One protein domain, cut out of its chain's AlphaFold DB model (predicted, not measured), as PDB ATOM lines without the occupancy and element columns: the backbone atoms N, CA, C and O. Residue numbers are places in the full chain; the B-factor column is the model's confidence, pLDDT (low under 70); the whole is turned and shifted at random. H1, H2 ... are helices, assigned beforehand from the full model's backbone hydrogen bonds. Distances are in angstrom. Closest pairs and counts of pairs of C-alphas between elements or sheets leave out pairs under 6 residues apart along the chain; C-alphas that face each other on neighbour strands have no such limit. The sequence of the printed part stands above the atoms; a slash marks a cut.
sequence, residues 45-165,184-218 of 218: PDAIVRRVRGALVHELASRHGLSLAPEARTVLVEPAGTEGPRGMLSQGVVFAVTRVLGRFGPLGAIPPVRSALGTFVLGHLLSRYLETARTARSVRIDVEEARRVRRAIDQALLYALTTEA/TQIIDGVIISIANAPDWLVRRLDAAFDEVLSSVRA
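What this domain is: This is residues 45 to 165 and 184 to 218 of the 218 residues of an uncharacterized protein of Labilithrix luteola (UniProt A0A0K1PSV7). A compact body of crossed helices: the long H5 runs through the middle, H1 is side by side with it, and H6 and H8 cross both H5 and each other. H2 packs on H1 and the first part of H6, H3 crosses the last part of H6, and H7 lies off at one end, near H4 and H5. The printed part has 156 residues with eight named helices, H1 to H8 in order, and no named strand: all helix. The radius of gyration of the C-alphas is 15.5 A, and the spans are 47 by 34 by 33 A.

How they stand to each other: H1, residues 46 to 63, touches H5, residues 111 to 133, the same way at a shallow tilt of 17 degrees; their closest C-alphas, Arg 53 and Thr 119, are 6.2 A apart. H2, residues 70 to 77, touches the hub, H6, residues 143 to 162, at Ala 72 and Val 143, the closest C-alphas, 4.2 A. H3, residues 87 to 104, touches H6 at a steep tilt of 44 degrees. H8, residues 199 to 215, touches H6 at 49 degrees, steep, opposite ways; the closest C-alphas, Ala 156 and Phe 209, are 4.8 A apart. H7, residues 184 to 195, is close to but not clearly touching H4, residues 106 to 109. Every O i to N i+4 pair is within hydrogen-bond range in H2, H5, H6, H7 and H8, 13 of 14 in H1 and 12 of 14 in H3; H4 is too short for one.

Where its parts are: H1 begins at C-alpha 46 (-7.903, 14.821, 10.643) and is 25.6 A long. H5 measures 31.1 A, H6 28.1 A and H3 25.5 A. H8, 24.4 A, ends at C-alpha 215 (1.354, 45.387, 16.960).

The domain as a whole: Residues 166 to 183 are not printed, and C-alphas 165 and 184 are 29.4 A apart. No link printed whole is long. Mean pLDDT of the printed part is 71.7, with 69 residues under 70, among them 79 to 116 and 184 to 202.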
ATOM      1  N   PRO A  45     -10.399  11.144  12.578       63.78
ATOM      2  CA  PRO A  45      -9.514  11.427  11.459       63.78
ATOM      3  C   PRO A  45      -9.365  12.937  11.268       63.78
ATOM      4  O   PRO A  45     -10.353  13.673  11.364       63.78
ATOM      5  N   ASP A  46      -8.170  13.397  10.900       68.00
ATOM      6  CA  ASP A  46      -7.903  14.821  10.643       68.00
ATOM      7  C   ASP A  46      -8.870  15.419   9.611       68.00
ATOM      8  O   ASP A  46      -9.241  16.589   9.686       68.00
ATOM      9  N   ALA A  47      -9.376  14.596   8.688       69.75
ATOM     10  CA  ALA A  47     -10.412  14.984   7.737       69.75
ATOM     11  C   ALA A  47     -11.722  15.442   8.407       69.75
ATOM     12  O   ALA A  47     -12.361  16.374   7.916       69.75
ATOM     13  N   ILE A  48     -12.131  14.819   9.518       74.81
ATOM     14  CA  ILE A  48     -13.328  15.213  10.274       74.81
ATOM     15  C   ILE A  48     -13.064  16.519  11.015       74.81
ATOM     16  O   ILE A  48     -13.862  17.445  10.899       74.81
ATOM     17  N   VAL A  49     -11.917  16.642  11.687       74.56
ATOM     18  CA  VAL A  49     -11.498  17.888  12.352       74.56
ATOM     19  C   VAL A  49     -11.497  19.050  11.358       74.56
ATOM     20  O   VAL A  49     -12.054  20.116  11.624       74.56
ATOM     21  N   ARG A  50     -10.942  18.822  10.165       80.31
ATOM     22  CA  ARG A  50     -10.904  19.795   9.074       80.31
ATOM     23  C   ARG A  50     -12.305  20.207   8.620       80.31
ATOM     24  O   ARG A  50     -12.555  21.387   8.388       80.31
ATOM     25  N   ARG A  51     -13.242  19.256   8.531       81.56
ATOM     26  CA  ARG A  51     -14.651  19.534   8.208       81.56
ATOM     27  C   ARG A  51     -15.342  20.336   9.305       81.56
ATOM     28  O   ARG A  51     -15.998  21.319   8.981       81.56
ATOM     29  N   VAL A  52     -15.160  19.966  10.573       83.19
ATOM     30  CA  VAL A  52     -15.746  20.673  11.724       83.19
ATOM     31  C   VAL A  52     -15.236  22.109  11.780       83.19
ATOM     32  O   VAL A  52     -16.032  23.041  11.810       83.19
ATOM     33  N   ARG A  53     -13.917  22.311  11.684       85.00
ATOM     34  CA  ARG A  53     -13.319  23.653  11.613       85.00
ATOM     35  C   ARG A  53     -13.828  24.432  10.405       85.00
ATOM     36  O   ARG A  53     -14.160  25.605  10.523       85.00
ATOM     37  N   GLY A  54     -13.938  23.778   9.251       87.19
ATOM     38  CA  GLY A  54     -14.444  24.397   8.029       87.19
ATOM     39  C   GLY A  54     -15.918  24.771   8.078       87.19
ATOM     40  O   GLY A  54     -16.301  25.708   7.378       87.19
ATOM     41  N   ALA A  55     -16.734  24.055   8.850       87.12
ATOM     42  CA  ALA A  55     -18.125  24.404   9.115       87.12
ATOM     43  C   ALA A  55     -18.205  25.565  10.112       87.12
ATOM     44  O   ALA A  55     -18.856  26.562   9.825       87.12
ATOM     45  N   LEU A  56     -17.447  25.485  11.208       87.88
ATOM     46  CA  LEU A  56     -17.380  26.509  12.248       87.88
ATOM     47  C   LEU A  56     -16.955  27.875  11.693       87.88
ATOM     48  O   LEU A  56     -17.596  28.884  11.970       87.88
ATOM     49  N   VAL A  57     -15.898  27.921  10.877       91.56
ATOM     50  CA  VAL A  57     -15.404  29.173  10.279       91.56
ATOM     51  C   VAL A  57     -16.447  29.777   9.340       91.56
ATOM     52  O   VAL A  57     -16.670  30.986   9.352       91.56
ATOM     53  N   HIS A  58     -17.109  28.935   8.543       91.00
ATOM     54  CA  HIS A  58     -18.161  29.380   7.635       91.00
ATOM     55  C   HIS A  58     -19.381  29.916   8.391       91.00
ATOM     56  O   HIS A  58     -19.901  30.968   8.036       91.00
ATOM     57  N   GLU A  59     -19.801  29.223   9.447       89.25
ATOM     58  CA  GLU A  59     -20.915  29.630  10.296       89.25
ATOM     59  C   GLU A  59     -20.631  30.947  11.032       89.25
ATOM     60  O   GLU A  59     -21.482  31.830  11.069       89.25
ATOM     61  N   LEU A  60     -19.429  31.122  11.589       89.81
ATOM     62  CA  LEU A  60     -19.053  32.376  12.247       89.81
ATOM     63  C   LEU A  60     -19.056  33.550  11.268       89.81
ATOM     64  O   LEU A  60     -19.596  34.607  11.591       89.81
ATOM     65  N   ALA A  61     -18.507  33.369  10.067       90.06
ATOM     66  CA  ALA A  61     -18.537  34.411   9.048       90.06
ATOM     67  C   ALA A  61     -19.971  34.729   8.600       90.06
ATOM     68  O   ALA A  61     -20.339  35.902   8.538       90.06
ATOM     69  N   SER A  62     -20.805  33.711   8.360       90.50
ATOM     70  CA  SER A  62     -22.181  33.915   7.898       90.50
ATOM     71  C   SER A  62     -23.052  34.615   8.942       90.50
ATOM     72  O   SER A  62     -23.833  35.495   8.584       90.50
ATOM     73  N   ARG A  63     -22.863  34.318  10.236       90.38
ATOM     74  CA  ARG A  63     -23.518  35.039  11.345       90.38
ATOM     75  C   ARG A  63     -23.180  36.531  11.372       90.38
ATOM     76  O   ARG A  63     -24.018  37.324  11.783       90.38
ATOM     77  N   HIS A  64     -21.994  36.910  10.902       88.38
ATOM     78  CA  HIS A  64     -21.559  38.306  10.787       88.38
ATOM     79  C   HIS A  64     -21.875  38.927   9.415       88.38
ATOM     80  O   HIS A  64     -21.417  40.027   9.115       88.38
ATOM     81  N   GLY A  65     -22.641  38.237   8.560       90.69
ATOM     82  CA  GLY A  65     -22.971  38.711   7.214       90.69
ATOM     83  C   GLY A  65     -21.779  38.712   6.254       90.69
ATOM     84  O   GLY A  65     -21.804  39.425   5.255       90.69
ATOM     85  N   LEU A  66     -20.732  37.938   6.550       92.62
ATOM     86  CA  LEU A  66     -19.510  37.870   5.758       92.62
ATOM     87  C   LEU A  66     -19.456  36.604   4.909       92.62
ATOM     88  O   LEU A  66     -19.889  35.520   5.301       92.62
ATOM     89  N   SER A  67     -18.842  36.746   3.742       93.06
ATOM     90  CA  SER A  67     -18.462  35.639   2.870       93.06
ATOM     91  C   SER A  67     -16.970  35.339   3.018       93.06
ATOM     92  O   SER A  67     -16.154  36.238   3.215       93.06
ATOM     93  N   LEU A  68     -16.593  34.068   2.922       91.06
ATOM     94  CA  LEU A  68     -15.192  33.641   2.935       91.06
ATOM     95  C   LEU A  68     -14.747  33.294   1.522       91.06
ATOM     96  O   LEU A  68     -15.411  32.509   0.843       91.06
ATOM     97  N   ALA A  69     -13.589  33.811   1.113       92.38
ATOM     98  CA  ALA A  69     -12.907  33.279  -0.057       92.38
ATOM     99  C   ALA A  69     -12.568  31.783   0.162       92.38
ATOM    100  O   ALA A  69     -12.203  31.405   1.285       92.38
ATOM    101  N   PRO A  70     -12.647  30.921  -0.867       88.81
ATOM    102  CA  PRO A  70     -12.249  29.515  -0.754       88.81
ATOM    103  C   PRO A  70     -10.832  29.341  -0.187       88.81
ATOM    104  O   PRO A  70     -10.601  28.503   0.682       88.81
ATOM    105  N   GLU A  71      -9.903  30.198  -0.606       89.12
ATOM    106  CA  GLU A  71      -8.505  30.211  -0.175       89.12
ATOM    107  C   GLU A  71      -8.372  30.658   1.288       89.12
ATOM    108  O   GLU A  71      -7.597  30.082   2.053       89.12
ATOM    109  N   ALA A  72      -9.170  31.648   1.703       89.94
ATOM    110  CA  ALA A  72      -9.244  32.110   3.090       89.94
ATOM    111  C   ALA A  72      -9.750  31.004   4.026       89.94
ATOM    112  O   ALA A  72      -9.202  30.801   5.113       89.94
ATOM    113  N   ARG A  73     -10.759  30.241   3.583       89.56
ATOM    114  CA  ARG A  73     -11.284  29.094   4.329       89.56
ATOM    115  C   ARG A  73     -10.201  28.042   4.551       89.56
ATOM    116  O   ARG A  73     -10.040  27.596   5.681       89.56
ATOM    117  N   THR A  74      -9.443  27.682   3.517       89.94
ATOM    118  CA  THR A  74      -8.352  26.700   3.635       89.94
ATOM    119  C   THR A  74      -7.318  27.137   4.674       89.94
ATOM    120  O   THR A  74      -7.001  26.370   5.581       89.94
ATOM    121  N   VAL A  75      -6.884  28.403   4.626       90.12
ATOM    122  CA  VAL A  75      -5.904  28.961   5.577       90.12
ATOM    123  C   VAL A  75      -6.386  28.893   7.030       90.12
ATOM    124  O   VAL A  75      -5.607  28.569   7.926       90.12
ATOM    125  N   LEU A  76      -7.659  29.196   7.295       86.94
ATOM    126  CA  LEU A  76      -8.197  29.179   8.660       86.94
ATOM    127  C   LEU A  76      -8.420  27.758   9.191       86.94
ATOM    128  O   LEU A  76      -8.328  27.530  10.396       86.94
ATOM    129  N   VAL A  77      -8.698  26.810   8.301       86.69
ATOM    130  CA  VAL A  77      -9.064  25.432   8.642       86.69
ATOM    131  C   VAL A  77      -7.845  24.549   8.924       86.69
ATOM    132  O   VAL A  77      -7.928  23.674   9.795       86.69
ATOM    133  N   GLU A  78      -6.718  24.806   8.257       79.62
ATOM    134  CA  GLU A  78      -5.467  24.050   8.394       79.62
ATOM    135  C   GLU A  78      -5.072  23.887   9.878       79.62
ATOM    136  O   GLU A  78      -5.025  24.877  10.619       79.62
ATOM    137  N   PRO A  79      -4.838  22.673  10.400       62.91
ATOM    138  CA  PRO A  79      -4.300  22.501  11.745       62.91
ATOM    139  C   PRO A  79      -2.898  23.112  11.856       62.91
ATOM    140  O   PRO A  79      -2.129  23.152  10.901       62.91
ATOM    141  N   ALA A  80      -2.564  23.659  13.027       56.66
ATOM    142  CA  ALA A  80      -1.230  24.203  13.259       56.66
ATOM    143  C   ALA A  80      -0.213  23.047  13.250       56.66
ATOM    144  O   ALA A  80      -0.070  22.343  14.252       56.66
ATOM    145  N   GLY A  81       0.474  22.853  12.118       50.69
ATOM    146  CA  GLY A  81       1.610  21.937  12.002       50.69
ATOM    147  C   GLY A  81       1.586  20.904  10.874       50.69
ATOM    148  O   GLY A  81       2.458  20.043  10.912       50.69
ATOM    149  N   THR A  82       0.668  20.950   9.901       43.41
ATOM    150  CA  THR A  82       0.559  19.852   8.920       43.41
ATOM    151  C   THR A  82       1.308  19.977   7.600       43.41
ATOM    152  O   THR A  82       1.484  18.933   7.004       43.41
ATOM    153  N   GLU A  83       1.854  21.113   7.147       37.53
ATOM    154  CA  GLU A  83       2.685  21.087   5.921       37.53
ATOM    155  C   GLU A  83       3.556  22.347   5.745       37.53
ATOM    156  O   GLU A  83       3.065  23.475   5.717       37.53
ATOM    157  N   GLY A  84       4.875  22.147   5.619       38.25
ATOM    158  CA  GLY A  84       5.840  23.156   5.159       38.25
ATOM    159  C   GLY A  84       7.033  23.425   6.100       38.25
ATOM    160  O   GLY A  84       6.942  23.207   7.309       38.25
ATOM    161  N   PRO A  85       8.157  23.968   5.580       37.38
ATOM    162  CA  PRO A  85       9.438  24.161   6.288       37.38
ATOM    163  C   PRO A  85       9.411  25.182   7.450       37.38
ATOM    164  O   PRO A  85      10.448  25.564   7.980       37.38
ATOM    165  N   ARG A  86       8.221  25.602   7.901       45.91
ATOM    166  CA  ARG A  86       7.985  26.423   9.104       45.91
ATOM    167  C   ARG A  86       7.766  25.587  10.378       45.91
ATOM    168  O   ARG A  86       7.248  26.098  11.371       45.91
ATOM    169  N   GLY A  87       8.200  24.325  10.364       46.31
ATOM    170  CA  GLY A  87       8.069  23.351  11.455       46.31
ATOM    171  C   GLY A  87       8.652  23.775  12.812       46.31
ATOM    172  O   GLY A  87       8.276  23.216  13.833       46.31
ATOM    173  N   MET A  88       9.518  24.790  12.867       44.38
ATOM    174  CA  MET A  88      10.103  25.262  14.130       44.38
ATOM    175  C   MET A  88       9.126  26.075  14.994       44.38
ATOM    176  O   MET A  88       9.094  25.906  16.212       44.38
ATOM    177  N   LEU A  89       8.276  26.914  14.388       46.00
ATOM    178  CA  LEU A  89       7.236  27.644  15.132       46.00
ATOM    179  C   LEU A  89       6.129  26.696  15.595       46.00
ATOM    180  O   LEU A  89       5.651  26.811  16.722       46.00
ATOM    181  N   SER A  90       5.764  25.717  14.759       53.22
ATOM    182  CA  SER A  90       4.804  24.691  15.161       53.22
ATOM    183  C   SER A  90       5.370  23.804  16.266       53.22
ATOM    184  O   SER A  90       4.624  23.497  17.185       53.22
ATOM    185  N   GLN A  91       6.666  23.472  16.269       52.22
ATOM    186  CA  GLN A  91       7.323  22.787  17.391       52.22
ATOM    187  C   GLN A  91       7.271  23.606  18.686       52.22
ATOM    188  O   GLN A  91       6.983  23.034  19.735       52.22
ATOM    189  N   GLY A  92       7.456  24.929  18.622       56.03
ATOM    190  CA  GLY A  92       7.274  25.823  19.772       56.03
ATOM    191  C   GLY A  92       5.845  25.794  20.324       56.03
ATOM    192  O   GLY A  92       5.658  25.680  21.534       56.03
ATOM    193  N   VAL A  93       4.833  25.799  19.443       56.28
ATOM    194  CA  VAL A  93       3.414  25.650  19.828       56.28
ATOM    195  C   VAL A  93       3.174  24.276  20.436       56.28
ATOM    196  O   VAL A  93       2.573  24.177  21.498       56.28
ATOM    197  N   VAL A  94       3.641  23.211  19.779       57.44
ATOM    198  CA  VAL A  94       3.484  21.824  20.238       57.44
ATOM    199  C   VAL A  94       4.073  21.674  21.634       57.44
ATOM    200  O   VAL A  94       3.403  21.128  22.500       57.44
ATOM    201  N   PHE A  95       5.286  22.189  21.848       56.19
ATOM    202  CA  PHE A  95       6.018  22.110  23.107       56.19
ATOM    203  C   PHE A  95       5.372  22.946  24.218       56.19
ATOM    204  O   PHE A  95       5.275  22.495  25.356       56.19
ATOM    205  N   ALA A  96       4.882  24.148  23.902       59.88
ATOM    206  CA  ALA A  96       4.162  24.978  24.864       59.88
ATOM    207  C   ALA A  96       2.810  24.347  25.245       59.88
ATOM    208  O   ALA A  96       2.463  24.291  26.424       59.88
ATOM    209  N   VAL A  97       2.088  23.786  24.266       58.06
ATOM    210  CA  VAL A  97       0.858  23.015  24.497       58.06
ATOM    211  C   VAL A  97       1.154  21.800  25.368       58.06
ATOM    212  O   VAL A  97       0.506  21.655  26.394       58.06
ATOM    213  N   THR A  98       2.137  20.953  25.046       57.81
ATOM    214  CA  THR A  98       2.449  19.773  25.872       57.81
ATOM    215  C   THR A  98       2.936  20.141  27.269       57.81
ATOM    216  O   THR A  98       2.629  19.420  28.214       57.81
ATOM    217  N   ARG A  99       3.626  21.274  27.448       58.06
ATOM    218  CA  ARG A  99       4.060  21.752  28.771       58.06
ATOM    219  C   ARG A  99       2.896  22.239  29.637       58.06
ATOM    220  O   ARG A  99       2.854  21.924  30.823       58.06
ATOM    221  N   VAL A 100       1.946  22.974  29.058       55.41
ATOM    222  CA  VAL A 100       0.748  23.445  29.775       55.41
ATOM    223  C   VAL A 100      -0.238  22.304  30.005       55.41
ATOM    224  O   VAL A 100      -0.748  22.153  31.112       55.41
ATOM    225  N   LEU A 101      -0.465  21.456  29.000       55.44
ATOM    226  CA  LEU A 101      -1.336  20.289  29.123       55.44
ATOM    227  C   LEU A 101      -0.724  19.205  30.026       55.44
ATOM    228  O   LEU A 101      -1.464  18.503  30.703       55.44
ATOM    229  N   GLY A 102       0.605  19.124  30.137       53.75
ATOM    230  CA  GLY A 102       1.289  18.254  31.101       53.75
ATOM    231  C   GLY A 102       0.955  18.575  32.564       53.75
ATOM    232  O   GLY A 102       1.076  17.706  33.425       53.75
ATOM    233  N   ARG A 103       0.451  19.786  32.856       55.28
ATOM    234  CA  ARG A 103      -0.074  20.160  34.181       55.28
ATOM    235  C   ARG A 103      -1.414  19.490  34.512       55.28
ATOM    236  O   ARG A 103      -1.773  19.419  35.680       55.28
ATOM    237  N   PHE A 104      -2.114  18.967  33.507       49.06
ATOM    238  CA  PHE A 104      -3.359  18.206  33.647       49.06
ATOM    239  C   PHE A 104      -3.114  16.684  33.715       49.06
ATOM    240  O   PHE A 104      -4.042  15.892  33.569       49.06
ATOM    241  N   GLY A 105      -1.865  16.260  33.948       49.38
ATOM    242  CA  GLY A 105      -1.480  14.853  34.045       49.38
ATOM    243  C   GLY A 105      -1.207  14.195  32.682       49.38
ATOM    244  O   GLY A 105      -1.194  14.871  31.650       49.38
ATOM    245  N   PRO A 106      -0.986  12.867  32.640       55.81
ATOM    246  CA  PRO A 106      -0.614  12.134  31.419       55.81
ATOM    247  C   PRO A 106      -1.658  12.222  30.288       55.81
ATOM    248  O   PRO A 106      -1.345  11.933  29.135       55.81
ATOM    249  N   LEU A 107      -2.881  12.670  30.590       52.97
ATOM    250  CA  LEU A 107      -3.990  12.809  29.641       52.97
ATOM    251  C   LEU A 107      -3.911  14.071  28.769       52.97
ATOM    252  O   LEU A 107      -4.519  14.127  27.701       52.97
ATOM    253  N   GLY A 108      -3.131  15.076  29.174       50.44
ATOM    254  CA  GLY A 108      -2.954  16.298  28.393       50.44
ATOM    255  C   GLY A 108      -2.111  16.114  27.123       50.44
ATOM    256  O   GLY A 108      -2.175  16.919  26.198       50.44
ATOM    257  N   ALA A 109      -1.333  15.038  27.029       53.59
ATOM    258  CA  ALA A 109      -0.513  14.757  25.852       53.59
ATOM    259  C   ALA A 109      -1.276  14.019  24.734       53.59
ATOM    260  O   ALA A 109      -0.692  13.737  23.686       53.59
ATOM    261  N   ILE A 110      -2.562  13.692  24.927       56.69
ATOM    262  CA  ILE A 110      -3.306  12.859  23.976       56.69
ATOM    263  C   ILE A 110      -3.773  13.728  22.781       56.69
ATOM    264  O   ILE A 110      -4.447  14.746  22.982       56.69
ATOM    265  N   PRO A 111      -3.457  13.345  21.524       59.12
ATOM    266  CA  PRO A 111      -3.762  14.124  20.314       59.12
ATOM    267  C   PRO A 111      -5.194  14.694  20.168       59.12
ATOM    268  O   PRO A 111      -5.320  15.836  19.712       59.12
ATOM    269  N   PRO A 112      -6.279  13.999  20.576       60.03
ATOM    270  CA  PRO A 112      -7.645  14.514  20.468       60.03
ATOM    271  C   PRO A 112      -7.893  15.776  21.302       60.03
ATOM    272  O   PRO A 112      -8.580  16.689  20.841       60.03
ATOM    273  N   VAL A 113      -7.288  15.882  22.491       61.81
ATOM    274  CA  VAL A 113      -7.453  17.047  23.382       61.81
ATOM    275  C   VAL A 113      -6.863  18.298  22.738       61.81
ATOM    276  O   VAL A 113      -7.479  19.364  22.730       61.81
ATOM    277  N   ARG A 114      -5.692  18.158  22.109       64.50
ATOM    278  CA  ARG A 114      -5.035  19.248  21.383       64.50
ATOM    279  C   ARG A 114      -5.860  19.726  20.186       64.50
ATOM    280  O   ARG A 114      -5.928  20.928  19.933       64.50
ATOM    281  N   SER A 115      -6.489  18.801  19.464       67.25
ATOM    282  CA  SER A 115      -7.356  19.118  18.324       67.25
ATOM    283  C   SER A 115      -8.634  19.854  18.751       67.25
ATOM    284  O   SER A 115      -9.011  20.868  18.148       67.25
ATOM    285  N   ALA A 116      -9.259  19.402  19.843       67.25
ATOM    286  CA  ALA A 116     -10.424  20.055  20.434       67.25
ATOM    287  C   ALA A 116     -10.089  21.476  20.908       67.25
ATOM    288  O   ALA A 116     -10.765  22.429  20.515       67.25
ATOM    289  N   LEU A 117      -8.990  21.639  21.654       71.94
ATOM    290  CA  LEU A 117      -8.512  22.948  22.104       71.94
ATOM    291  C   LEU A 117      -8.212  23.873  20.919       71.94
ATOM    292  O   LEU A 117      -8.659  25.015  20.898       71.94
ATOM    293  N   GLY A 118      -7.515  23.379  19.894       76.00
ATOM    294  CA  GLY A 118      -7.215  24.164  18.697       76.00
ATOM    295  C   GLY A 118      -8.463  24.592  17.920       76.00
ATOM    296  O   GLY A 118      -8.462  25.645  17.284       76.00
ATOM    297  N   THR A 119      -9.535  23.798  17.945       80.25
ATOM    298  CA  THR A 119     -10.820  24.146  17.317       80.25
ATOM    299  C   THR A 119     -11.594  25.167  18.147       80.25
ATOM    300  O   THR A 119     -12.111  26.130  17.584       80.25
ATOM    301  N   PHE A 120     -11.597  25.015  19.473       80.56
ATOM    302  CA  PHE A 120     -12.172  25.991  20.394       80.56
ATOM    303  C   PHE A 120     -11.486  27.359  20.278       80.56
ATOM    304  O   PHE A 120     -12.157  28.358  20.031       80.56
ATOM    305  N   VAL A 121     -10.151  27.401  20.373       83.25
ATOM    306  CA  VAL A 121      -9.361  28.642  20.279       83.25
ATOM    307  C   VAL A 121      -9.581  29.335  18.937       83.25
ATOM    308  O   VAL A 121      -9.788  30.545  18.903       83.25
ATOM    309  N   LEU A 122      -9.590  28.571  17.835       86.56
ATOM    310  CA  LEU A 122      -9.898  29.102  16.506       86.56
ATOM    311  C   LEU A 122     -11.260  29.801  16.494       86.56
ATOM    312  O   LEU A 122     -11.350  30.930  16.025       86.56
ATOM    313  N   GLY A 123     -12.308  29.142  16.996       85.94
ATOM    314  CA  GLY A 123     -13.648  29.721  16.991       85.94
ATOM    315  C   GLY A 123     -13.786  30.934  17.894       85.94
ATOM    316  O   GLY A 123     -14.361  31.936  17.480       85.94
ATOM    317  N   HIS A 124     -13.207  30.871  19.090       86.25
ATOM    318  CA  HIS A 124     -13.265  31.960  20.053       86.25
ATOM    319  C   HIS A 124     -12.569  33.226  19.533       86.25
ATOM    320  O   HIS A 124     -13.190  34.286  19.450       86.25
ATOM    321  N   LEU A 125     -11.311  33.106  19.096       87.75
ATOM    322  CA  LEU A 125     -10.531  34.251  18.625       87.75
ATOM    323  C   LEU A 125     -11.019  34.780  17.273       87.75
ATOM    324  O   LEU A 125     -10.948  35.983  17.022       87.75
ATOM    325  N   LEU A 126     -11.551  33.912  16.405       89.06
ATOM    326  CA  LEU A 126     -12.176  34.365  15.165       89.06
ATOM    327  C   LEU A 126     -13.457  35.160  15.441       89.06
ATOM    328  O   LEU A 126     -13.635  36.206  14.826       89.06
ATOM    329  N   SER A 127     -14.315  34.718  16.369       88.38
ATOM    330  CA  SER A 127     -15.503  35.494  16.767       88.38
ATOM    331  C   SER A 127     -15.092  36.865  17.293       88.38
ATOM    332  O   SER A 127     -15.548  37.882  16.778       88.38
ATOM    333  N   ARG A 128     -14.124  36.900  18.222       87.12
ATOM    334  CA  ARG A 128     -13.580  38.150  18.764       87.12
ATOM    335  C   ARG A 128     -13.067  39.074  17.662       87.12
ATOM    336  O   ARG A 128     -13.398  40.253  17.644       87.12
ATOM    337  N   TYR A 129     -12.298  38.546  16.708       90.44
ATOM    338  CA  TYR A 129     -11.803  39.335  15.583       90.44
ATOM    339  C   TYR A 129     -12.938  39.991  14.787       90.44
ATOM    340  O   TYR A 129     -12.855  41.181  14.487       90.44
ATOM    341  N   LEU A 130     -13.981  39.227  14.458       90.31
ATOM    342  CA  LEU A 130     -15.119  39.717  13.680       90.31
ATOM    343  C   LEU A 130     -15.955  40.751  14.445       90.31
ATOM    344  O   LEU A 130     -16.454  41.687  13.825       90.31
ATOM    345  N   GLU A 131     -16.067  40.604  15.763       87.38
ATOM    346  CA  GLU A 131     -16.855  41.487  16.626       87.38
ATOM    347  C   GLU A 131     -16.147  42.811  16.938       87.38
ATOM    348  O   GLU A 131     -16.774  43.868  16.896       87.38
ATOM    349  N   THR A 132     -14.849  42.777  17.266       84.12
ATOM    350  CA  THR A 132     -14.163  43.941  17.861       84.12
ATOM    351  C   THR A 132     -13.003  44.478  17.034       84.12
ATOM    352  O   THR A 132     -12.700  45.671  17.098       84.12
ATOM    353  N   ALA A 133     -12.330  43.632  16.250       85.06
ATOM    354  CA  ALA A 133     -11.055  43.992  15.634       85.06
ATOM    355  C   ALA A 133     -11.091  44.106  14.104       85.06
ATOM    356  O   ALA A 133     -10.120  44.561  13.486       85.06
ATOM    357  N   ARG A 134     -12.180  43.727  13.448       86.62
ATOM    358  CA  ARG A 134     -12.279  43.853  12.000       86.62
ATOM    359  C   ARG A 134     -12.554  45.305  11.608       86.62
ATOM    360  O   ARG A 134     -13.626  45.839  11.854       86.62
ATOM    361  N   THR A 135     -11.583  45.942  10.957       84.00
ATOM    362  CA  THR A 135     -11.711  47.317  10.432       84.00
ATOM    363  C   THR A 135     -12.065  47.358   8.945       84.00
ATOM    364  O   THR A 135     -12.443  48.405   8.416       84.00
ATOM    365  N   ALA A 136     -11.940  46.226   8.249       84.44
ATOM    366  CA  ALA A 136     -12.265  46.113   6.837       84.44
ATOM    367  C   ALA A 136     -13.781  46.238   6.619       84.44
ATOM    368  O   ALA A 136     -14.571  45.527   7.235       84.44
ATOM    369  N   ARG A 137     -14.183  47.120   5.694       81.62
ATOM    370  CA  ARG A 137     -15.590  47.309   5.289       81.62
ATOM    371  C   ARG A 137     -16.046  46.341   4.191       81.62
ATOM    372  O   ARG A 137     -17.197  46.398   3.771       81.62
ATOM    373  N   SER A 138     -15.164  45.467   3.704       86.75
ATOM    374  CA  SER A 138     -15.522  44.465   2.699       86.75
ATOM    375  C   SER A 138     -16.465  43.416   3.293       86.75
ATOM    376  O   SER A 138     -16.303  42.990   4.434       86.75
ATOM    377  N   VAL A 139     -17.427  42.947   2.499       88.56
ATOM    378  CA  VAL A 139     -18.333  41.837   2.866       88.56
ATOM    379  C   VAL A 139     -17.641  40.469   2.704       88.56
ATOM    380  O   VAL A 139     -18.158  39.435   3.118       88.56
ATOM    381  N   ARG A 140     -16.444  40.441   2.109       90.94
ATOM    382  CA  ARG A 140     -15.652  39.232   1.866       90.94
ATOM    383  C   ARG A 140     -14.356  39.253   2.675       90.94
ATOM    384  O   ARG A 140     -13.674  40.276   2.699       90.94
ATOM    385  N   ILE A 141     -14.042  38.122   3.309       90.75
ATOM    386  CA  ILE A 141     -12.752  37.845   3.952       90.75
ATOM    387  C   ILE A 141     -11.820  37.247   2.902       90.75
ATOM    388  O   ILE A 141     -12.052  36.134   2.409       90.75
ATOM    389  N   ASP A 142     -10.767  37.992   2.583       92.69
ATOM    390  CA  ASP A 142      -9.755  37.596   1.607       92.69
ATOM    391  C   ASP A 142      -8.640  36.755   2.240       92.69
ATOM    392  O   ASP A 142      -8.512  36.634   3.464       92.69
ATOM    393  N   VAL A 143      -7.813  36.139   1.396       91.56
ATOM    394  CA  VAL A 143      -6.769  35.214   1.852       91.56
ATOM    395  C   VAL A 143      -5.688  35.924   2.676       91.56
ATOM    396  O   VAL A 143      -5.176  35.356   3.639       91.56
ATOM    397  N   GLU A 144      -5.369  37.183   2.379       89.75
ATOM    398  CA  GLU A 144      -4.424  38.001   3.148       89.75
ATOM    399  C   GLU A 144      -4.956  38.334   4.548       89.75
ATOM    400  O   GLU A 144      -4.200  38.314   5.524       89.75
ATOM    401  N   GLU A 145      -6.257  38.626   4.658       89.75
ATOM    402  CA  GLU A 145      -6.947  38.833   5.936       89.75
ATOM    403  C   GLU A 145      -6.910  37.539   6.755       89.75
ATOM    404  O   GLU A 145      -6.392  37.537   7.872       89.75
ATOM    405  N   ALA A 146      -7.307  36.415   6.156       91.50
ATOM    406  CA  ALA A 146      -7.258  35.102   6.794       91.50
ATOM    407  C   ALA A 146      -5.846  34.705   7.252       91.50
ATOM    408  O   ALA A 146      -5.675  34.216   8.368       91.50
ATOM    409  N   ARG A 147      -4.806  34.962   6.446       90.50
ATOM    410  CA  ARG A 147      -3.401  34.710   6.824       90.50
ATOM    411  C   ARG A 147      -2.935  35.596   7.977       90.50
ATOM    412  O   ARG A 147      -2.080  35.168   8.752       90.50
ATOM    413  N   ARG A 148      -3.413  36.839   8.078       89.00
ATOM    414  CA  ARG A 148      -3.116  37.713   9.226       89.00
ATOM    415  C   ARG A 148      -3.796  37.207  10.485       89.00
ATOM    416  O   ARG A 148      -3.110  36.993  11.478       89.00
ATOM    417  N   VAL A 149      -5.103  36.955  10.415       90.06
ATOM    418  CA  VAL A 149      -5.886  36.439  11.544       90.06
ATOM    419  C   VAL A 149      -5.298  35.122  12.030       90.06
ATOM    420  O   VAL A 149      -5.076  34.952  13.224       90.06
ATOM    421  N   ARG A 150      -4.944  34.215  11.112       89.25
ATOM    422  CA  ARG A 150      -4.384  32.925  11.503       89.25
ATOM    423  C   ARG A 150      -3.044  33.050  12.228       89.25
ATOM    424  O   ARG A 150      -2.858  32.411  13.256       89.25
ATOM    425  N   ARG A 151      -2.144  33.908  11.738       87.00
ATOM    426  CA  ARG A 151      -0.876  34.197  12.425       87.00
ATOM    427  C   ARG A 151      -1.106  34.784  13.815       87.00
ATOM    428  O   ARG A 151      -0.434  34.363  14.747       87.00
ATOM    429  N   ALA A 152      -2.069  35.694  13.957       86.69
ATOM    430  CA  ALA A 152      -2.413  36.271  15.251       86.69
ATOM    431  C   ALA A 152      -2.954  35.215  16.228       86.69
ATOM    432  O   ALA A 152      -2.545  35.198  17.383       86.69
ATOM    433  N   ILE A 153      -3.793  34.285  15.757       85.50
ATOM    434  CA  ILE A 153      -4.287  33.152  16.554       85.50
ATOM    435  C   ILE A 153      -3.129  32.256  17.012       85.50
ATOM    436  O   ILE A 153      -3.020  31.948  18.199       85.50
ATOM    437  N   ASP A 154      -2.253  31.851  16.090       84.12
ATOM    438  CA  ASP A 154      -1.135  30.956  16.406       84.12
ATOM    439  C   ASP A 154      -0.137  31.629  17.376       84.12
ATOM    440  O   ASP A 154       0.370  30.988  18.298       84.12
ATOM    441  N   GLN A 155       0.104  32.934  17.220       81.94
ATOM    442  CA  GLN A 155       0.991  33.717  18.083       81.94
ATOM    443  C   GLN A 155       0.373  33.998  19.463       81.94
ATOM    444  O   GLN A 155       1.067  33.888  20.472       81.94
ATOM    445  N   ALA A 156      -0.931  34.274  19.537       80.00
ATOM    446  CA  ALA A 156      -1.651  34.403  20.804       80.00
ATOM    447  C   ALA A 156      -1.625  33.093  21.597       80.00
ATOM    448  O   ALA A 156      -1.382  33.099  22.804       80.00
ATOM    449  N   LEU A 157      -1.799  31.958  20.910       79.06
ATOM    450  CA  LEU A 157      -1.677  30.637  21.520       79.06
ATOM    451  C   LEU A 157      -0.257  30.403  22.054       79.06
ATOM    452  O   LEU A 157      -0.100  29.926  23.175       79.06
ATOM    453  N   LEU A 158       0.778  30.786  21.299       77.88
ATOM    454  CA  LEU A 158       2.163  30.735  21.777       77.88
ATOM    455  C   LEU A 158       2.364  31.579  23.034       77.88
ATOM    456  O   LEU A 158       2.854  31.058  24.033       77.88
ATOM    457  N   TYR A 159       1.983  32.853  23.026       73.06
ATOM    458  CA  TYR A 159       2.175  33.734  24.181       73.06
ATOM    459  C   TYR A 159       1.396  33.273  25.410       73.06
ATOM    460  O   TYR A 159       1.938  33.258  26.521       73.06
ATOM    461  N   ALA A 160       0.153  32.830  25.221       69.56
ATOM    462  CA  ALA A 160      -0.673  32.329  26.309       69.56
ATOM    463  C   ALA A 160      -0.063  31.092  26.982       69.56
ATOM    464  O   ALA A 160      -0.216  30.927  28.190       69.56
ATOM    465  N   LEU A 161       0.640  30.248  26.219       68.81
ATOM    466  CA  LEU A 161       1.202  28.993  26.715       68.81
ATOM    467  C   LEU A 161       2.680  29.078  27.128       68.81
ATOM    468  O   LEU A 161       3.141  28.240  27.898       68.81
ATOM    469  N   THR A 162       3.437  30.052  26.620       65.12
ATOM    470  CA  THR A 162       4.880  30.193  26.903       65.12
ATOM    471  C   THR A 162       5.176  31.108  28.079       65.12
ATOM    472  O   THR A 162       6.177  30.914  28.762       65.12
ATOM    473  N   THR A 163       4.322  32.095  28.346       54.53
ATOM    474  CA  THR A 163       4.536  32.979  29.488       54.53
ATOM    475  C   THR A 163       4.050  32.291  30.757       54.53
ATOM    476  O   THR A 163       2.873  31.944  30.866       54.53
ATOM    477  N   GLU A 164       4.966  32.089  31.708       45.97
ATOM    478  CA  GLU A 164       4.719  31.365  32.951       45.97
ATOM    479  C   GLU A 164       3.426  31.838  33.625       45.97
ATOM    480  O   GLU A 164       3.274  32.989  34.048       45.97
ATOM    481  N   ALA A 165       2.462  30.927  33.726       43.06
ATOM    482  CA  ALA A 165       1.333  31.113  34.607       43.06
ATOM    483  C   ALA A 165       1.883  31.159  36.036       43.06
ATOM    484  O   ALA A 165       2.279  30.130  36.589       43.06
ATOM    485  N   THR A 184     -13.773   5.821  31.158       44.53
ATOM    486  CA  THR A 184     -14.824   6.773  31.561       44.53
ATOM    487  C   THR A 184     -14.221   7.987  32.264       44.53
ATOM    488  O   THR A 184     -14.643   9.117  32.036       44.53
ATOM    489  N   GLN A 185     -13.149   7.777  33.029       49.47
ATOM    490  CA  GLN A 185     -12.428   8.843  33.728       49.47
ATOM    491  C   GLN A 185     -11.728   9.815  32.761       49.47
ATOM    492  O   GLN A 185     -11.654  11.018  33.016       49.47
ATOM    493  N   ILE A 186     -11.256   9.306  31.620       47.25
ATOM    494  CA  ILE A 186     -10.658  10.121  30.556       47.25
ATOM    495  C   ILE A 186     -11.738  10.941  29.845       47.25
ATOM    496  O   ILE A 186     -11.525  12.120  29.568       47.25
ATOM    497  N   ILE A 187     -12.903  10.345  29.579       47.88
ATOM    498  CA  ILE A 187     -14.028  11.001  28.899       47.88
ATOM    499  C   ILE A 187     -14.617  12.115  29.770       47.88
ATOM    500  O   ILE A 187     -14.728  13.251  29.306       47.88
ATOM    501  N   ASP A 188     -14.900  11.827  31.042       42.16
ATOM    502  CA  ASP A 188     -15.374  12.831  31.997       42.16
ATOM    503  C   ASP A 188     -14.319  13.921  32.204       42.16
ATOM    504  O   ASP A 188     -14.647  15.105  32.208       42.16
ATOM    505  N   GLY A 189     -13.034  13.555  32.255       46.69
ATOM    506  CA  GLY A 189     -11.928  14.508  32.316       46.69
ATOM    507  C   GLY A 189     -11.878  15.458  31.115       46.69
ATOM    508  O   GLY A 189     -11.675  16.656  31.300       46.69
ATOM    509  N   VAL A 190     -12.110  14.971  29.892       44.34
ATOM    510  CA  VAL A 190     -12.109  15.790  28.665       44.34
ATOM    511  C   VAL A 190     -13.357  16.668  28.569       44.34
ATOM    512  O   VAL A 190     -13.241  17.846  28.234       44.34
ATOM    513  N   ILE A 191     -14.539  16.148  28.909       46.12
ATOM    514  CA  ILE A 191     -15.793  16.918  28.898       46.12
ATOM    515  C   ILE A 191     -15.765  18.010  29.978       46.12
ATOM    516  O   ILE A 191     -16.091  19.162  29.689       46.12
ATOM    517  N   ILE A 192     -15.286  17.693  31.185       43.47
ATOM    518  CA  ILE A 192     -15.104  18.660  32.277       43.47
ATOM    519  C   ILE A 192     -14.003  19.674  31.934       43.47
ATOM    520  O   ILE A 192     -14.149  20.847  32.269       43.47
ATOM    521  N   SER A 193     -12.939  19.276  31.226       39.34
ATOM    522  CA  SER A 193     -11.859  20.190  30.813       39.34
ATOM    523  C   SER A 193     -12.257  21.129  29.670       39.34
ATOM    524  O   SER A 193     -11.805  22.269  29.642       39.34
ATOM    525  N   ILE A 194     -13.111  20.690  28.736       45.41
ATOM    526  CA  ILE A 194     -13.640  21.545  27.657       45.41
ATOM    527  C   ILE A 194     -14.723  22.489  28.201       45.41
ATOM    528  O   ILE A 194     -14.774  23.652  27.804       45.41
ATOM    529  N   ALA A 195     -15.557  22.023  29.137       43.94
ATOM    530  CA  ALA A 195     -16.560  22.853  29.804       43.94
ATOM    531  C   ALA A 195     -15.951  23.858  30.804       43.94
ATOM    532  O   ALA A 195     -16.543  24.910  31.028       43.94
ATOM    533  N   ASN A 196     -14.764  23.567  31.353       44.81
ATOM    534  CA  ASN A 196     -13.990  24.451  32.230       44.81
ATOM    535  C   ASN A 196     -12.674  24.890  31.575       44.81
ATOM    536  O   ASN A 196     -11.628  24.853  32.228       44.81
ATOM    537  N   ALA A 197     -12.691  25.297  30.297       53.41
ATOM    538  CA  ALA A 197     -11.571  26.065  29.754       53.41
ATOM    539  C   ALA A 197     -11.326  27.227  30.733       53.41
ATOM    540  O   ALA A 197     -12.223  28.054  30.898       53.41
ATOM    541  N   PRO A 198     -10.200  27.256  31.470       58.66
ATOM    542  CA  PRO A 198     -10.141  28.084  32.660       58.66
ATOM    543  C   PRO A 198     -10.315  29.550  32.278       58.66
ATOM    544  O   PRO A 198      -9.639  30.009  31.358       58.66
ATOM    545  N   ASP A 199     -11.158  30.305  32.983       58.81
ATOM    546  CA  ASP A 199     -11.402  31.719  32.658       58.81
ATOM    547  C   ASP A 199     -10.098  32.534  32.563       58.81
ATOM    548  O   ASP A 199     -10.006  33.518  31.831       58.81
ATOM    549  N   TRP A 200      -9.050  32.119  33.285       64.56
ATOM    550  CA  TRP A 200      -7.718  32.715  33.184       64.56
ATOM    551  C   TRP A 200      -7.063  32.512  31.810       64.56
ATOM    552  O   TRP A 200      -6.389  33.421  31.332       64.56
ATOM    553  N   LEU A 201      -7.253  31.354  31.172       66.69
ATOM    554  CA  LEU A 201      -6.694  31.033  29.860       66.69
ATOM    555  C   LEU A 201      -7.411  31.824  28.769       66.69
ATOM    556  O   LEU A 201      -6.745  32.394  27.911       66.69
ATOM    557  N   VAL A 202      -8.742  31.903  28.837       69.88
ATOM    558  CA  VAL A 202      -9.555  32.696  27.901       69.88
ATOM    559  C   VAL A 202      -9.140  34.165  27.958       69.88
ATOM    560  O   VAL A 202      -8.734  34.727  26.946       69.88
ATOM    561  N   ARG A 203      -9.092  34.752  29.163       74.62
ATOM    562  CA  ARG A 203      -8.628  36.136  29.363       74.62
ATOM    563  C   ARG A 203      -7.207  36.369  28.846       74.62
ATOM    564  O   ARG A 203      -6.909  37.439  28.323       74.62
ATOM    565  N   ARG A 204      -6.322  35.380  28.991       77.50
ATOM    566  CA  ARG A 204      -4.934  35.474  28.521       77.50
ATOM    567  C   ARG A 204      -4.826  35.386  27.001       77.50
ATOM    568  O   ARG A 204      -4.047  36.130  26.418       77.50
ATOM    569  N   LEU A 205      -5.584  34.486  26.377       78.94
ATOM    570  CA  LEU A 205      -5.657  34.360  24.923       78.94
ATOM    571  C   LEU A 205      -6.206  35.641  24.299       78.94
ATOM    572  O   LEU A 205      -5.615  36.131  23.345       78.94
ATOM    573  N   ASP A 206      -7.270  36.200  24.875       81.38
ATOM    574  CA  ASP A 206      -7.852  37.475  24.460       81.38
ATOM    575  C   ASP A 206      -6.829  38.612  24.507       81.38
ATOM    576  O   ASP A 206      -6.606  39.287  23.505       81.38
ATOM    577  N   ALA A 207      -6.160  38.787  25.651       82.94
ATOM    578  CA  ALA A 207      -5.145  39.823  25.823       82.94
ATOM    579  C   ALA A 207      -3.973  39.658  24.842       82.94
ATOM    580  O   ALA A 207      -3.583  40.621  24.185       82.94
ATOM    581  N   ALA A 208      -3.444  38.439  24.700       80.81
ATOM    582  CA  ALA A 208      -2.347  38.162  23.776       80.81
ATOM    583  C   ALA A 208      -2.762  38.367  22.311       80.81
ATOM    584  O   ALA A 208      -1.970  38.831  21.493       80.81
ATOM    585  N   PHE A 209      -4.001  38.026  21.963       81.00
ATOM    586  CA  PHE A 209      -4.530  38.215  20.621       81.00
ATOM    587  C   PHE A 209      -4.703  39.695  20.279       81.00
ATOM    588  O   PHE A 209      -4.253  40.129  19.217       81.00
ATOM    589  N   ASP A 210      -5.290  40.477  21.186       85.19
ATOM    590  CA  ASP A 210      -5.463  41.919  21.012       85.19
ATOM    591  C   ASP A 210      -4.106  42.638  20.915       85.19
ATOM    592  O   ASP A 210      -3.924  43.497  20.049       85.19
ATOM    593  N   GLU A 211      -3.124  42.241  21.735       84.75
ATOM    594  CA  GLU A 211      -1.750  42.748  21.667       84.75
ATOM    595  C   GLU A 211      -1.126  42.477  20.291       84.75
ATOM    596  O   GLU A 211      -0.658  43.408  19.626       84.75
ATOM    597  N   VAL A 212      -1.201  41.235  19.797       83.12
ATOM    598  CA  VAL A 212      -0.671  40.880  18.471       83.12
ATOM    599  C   VAL A 212      -1.371  41.673  17.368       83.12
ATOM    600  O   VAL A 212      -0.704  42.227  16.494       83.12
ATOM    601  N   LEU A 213      -2.698  41.798  17.412       84.62
ATOM    602  CA  LEU A 213      -3.435  42.595  16.432       84.62
ATOM    603  C   LEU A 213      -3.066  44.081  16.476       84.62
ATOM    604  O   LEU A 213      -3.012  44.713  15.420       84.62
ATOM    605  N   SER A 214      -2.794  44.636  17.659       83.31
ATOM    606  CA  SER A 214      -2.354  46.026  17.809       83.31
ATOM    607  C   SER A 214      -0.948  46.249  17.243       83.31
ATOM    608  O   SER A 214      -0.739  47.207  16.505       83.31
ATOM    609  N   SER A 215      -0.021  45.311  17.473       79.44
ATOM    610  CA  SER A 215       1.354  45.387  16.960       79.44
ATOM    611  C   SER A 215       1.442  45.303  15.434       79.44
ATOM    612  O   SER A 215       2.339  45.879  14.839       79.44
ATOM    613  N   VAL A 216       0.499  44.609  14.787       68.69
ATOM    614  CA  VAL A 216       0.423  44.501  13.319       68.69
ATOM    615  C   VAL A 216      -0.220  45.745  12.683       68.69
ATOM    616  O   VAL A 216      -0.142  45.921  11.466       68.69
ATOM    617  N   ARG A 217      -0.899  46.584  13.475       59.28
ATOM    618  CA  ARG A 217      -1.515  47.841  13.018       59.28
ATOM    619  C   ARG A 217      -0.593  49.057  13.155       59.28
ATOM    620  O   ARG A 217      -0.871  50.048  12.485       59.28
ATOM    621  N   ALA A 218       0.403  48.992  14.039       50.50
ATOM    622  CA  ALA A 218       1.438  50.013  14.216       50.50
ATOM    623  C   ALA A 218       2.499  49.912  13.111       50.50
ATOM    624  O   ALA A 218       2.976  50.983  12.678       50.50
TER     625      ALA A 218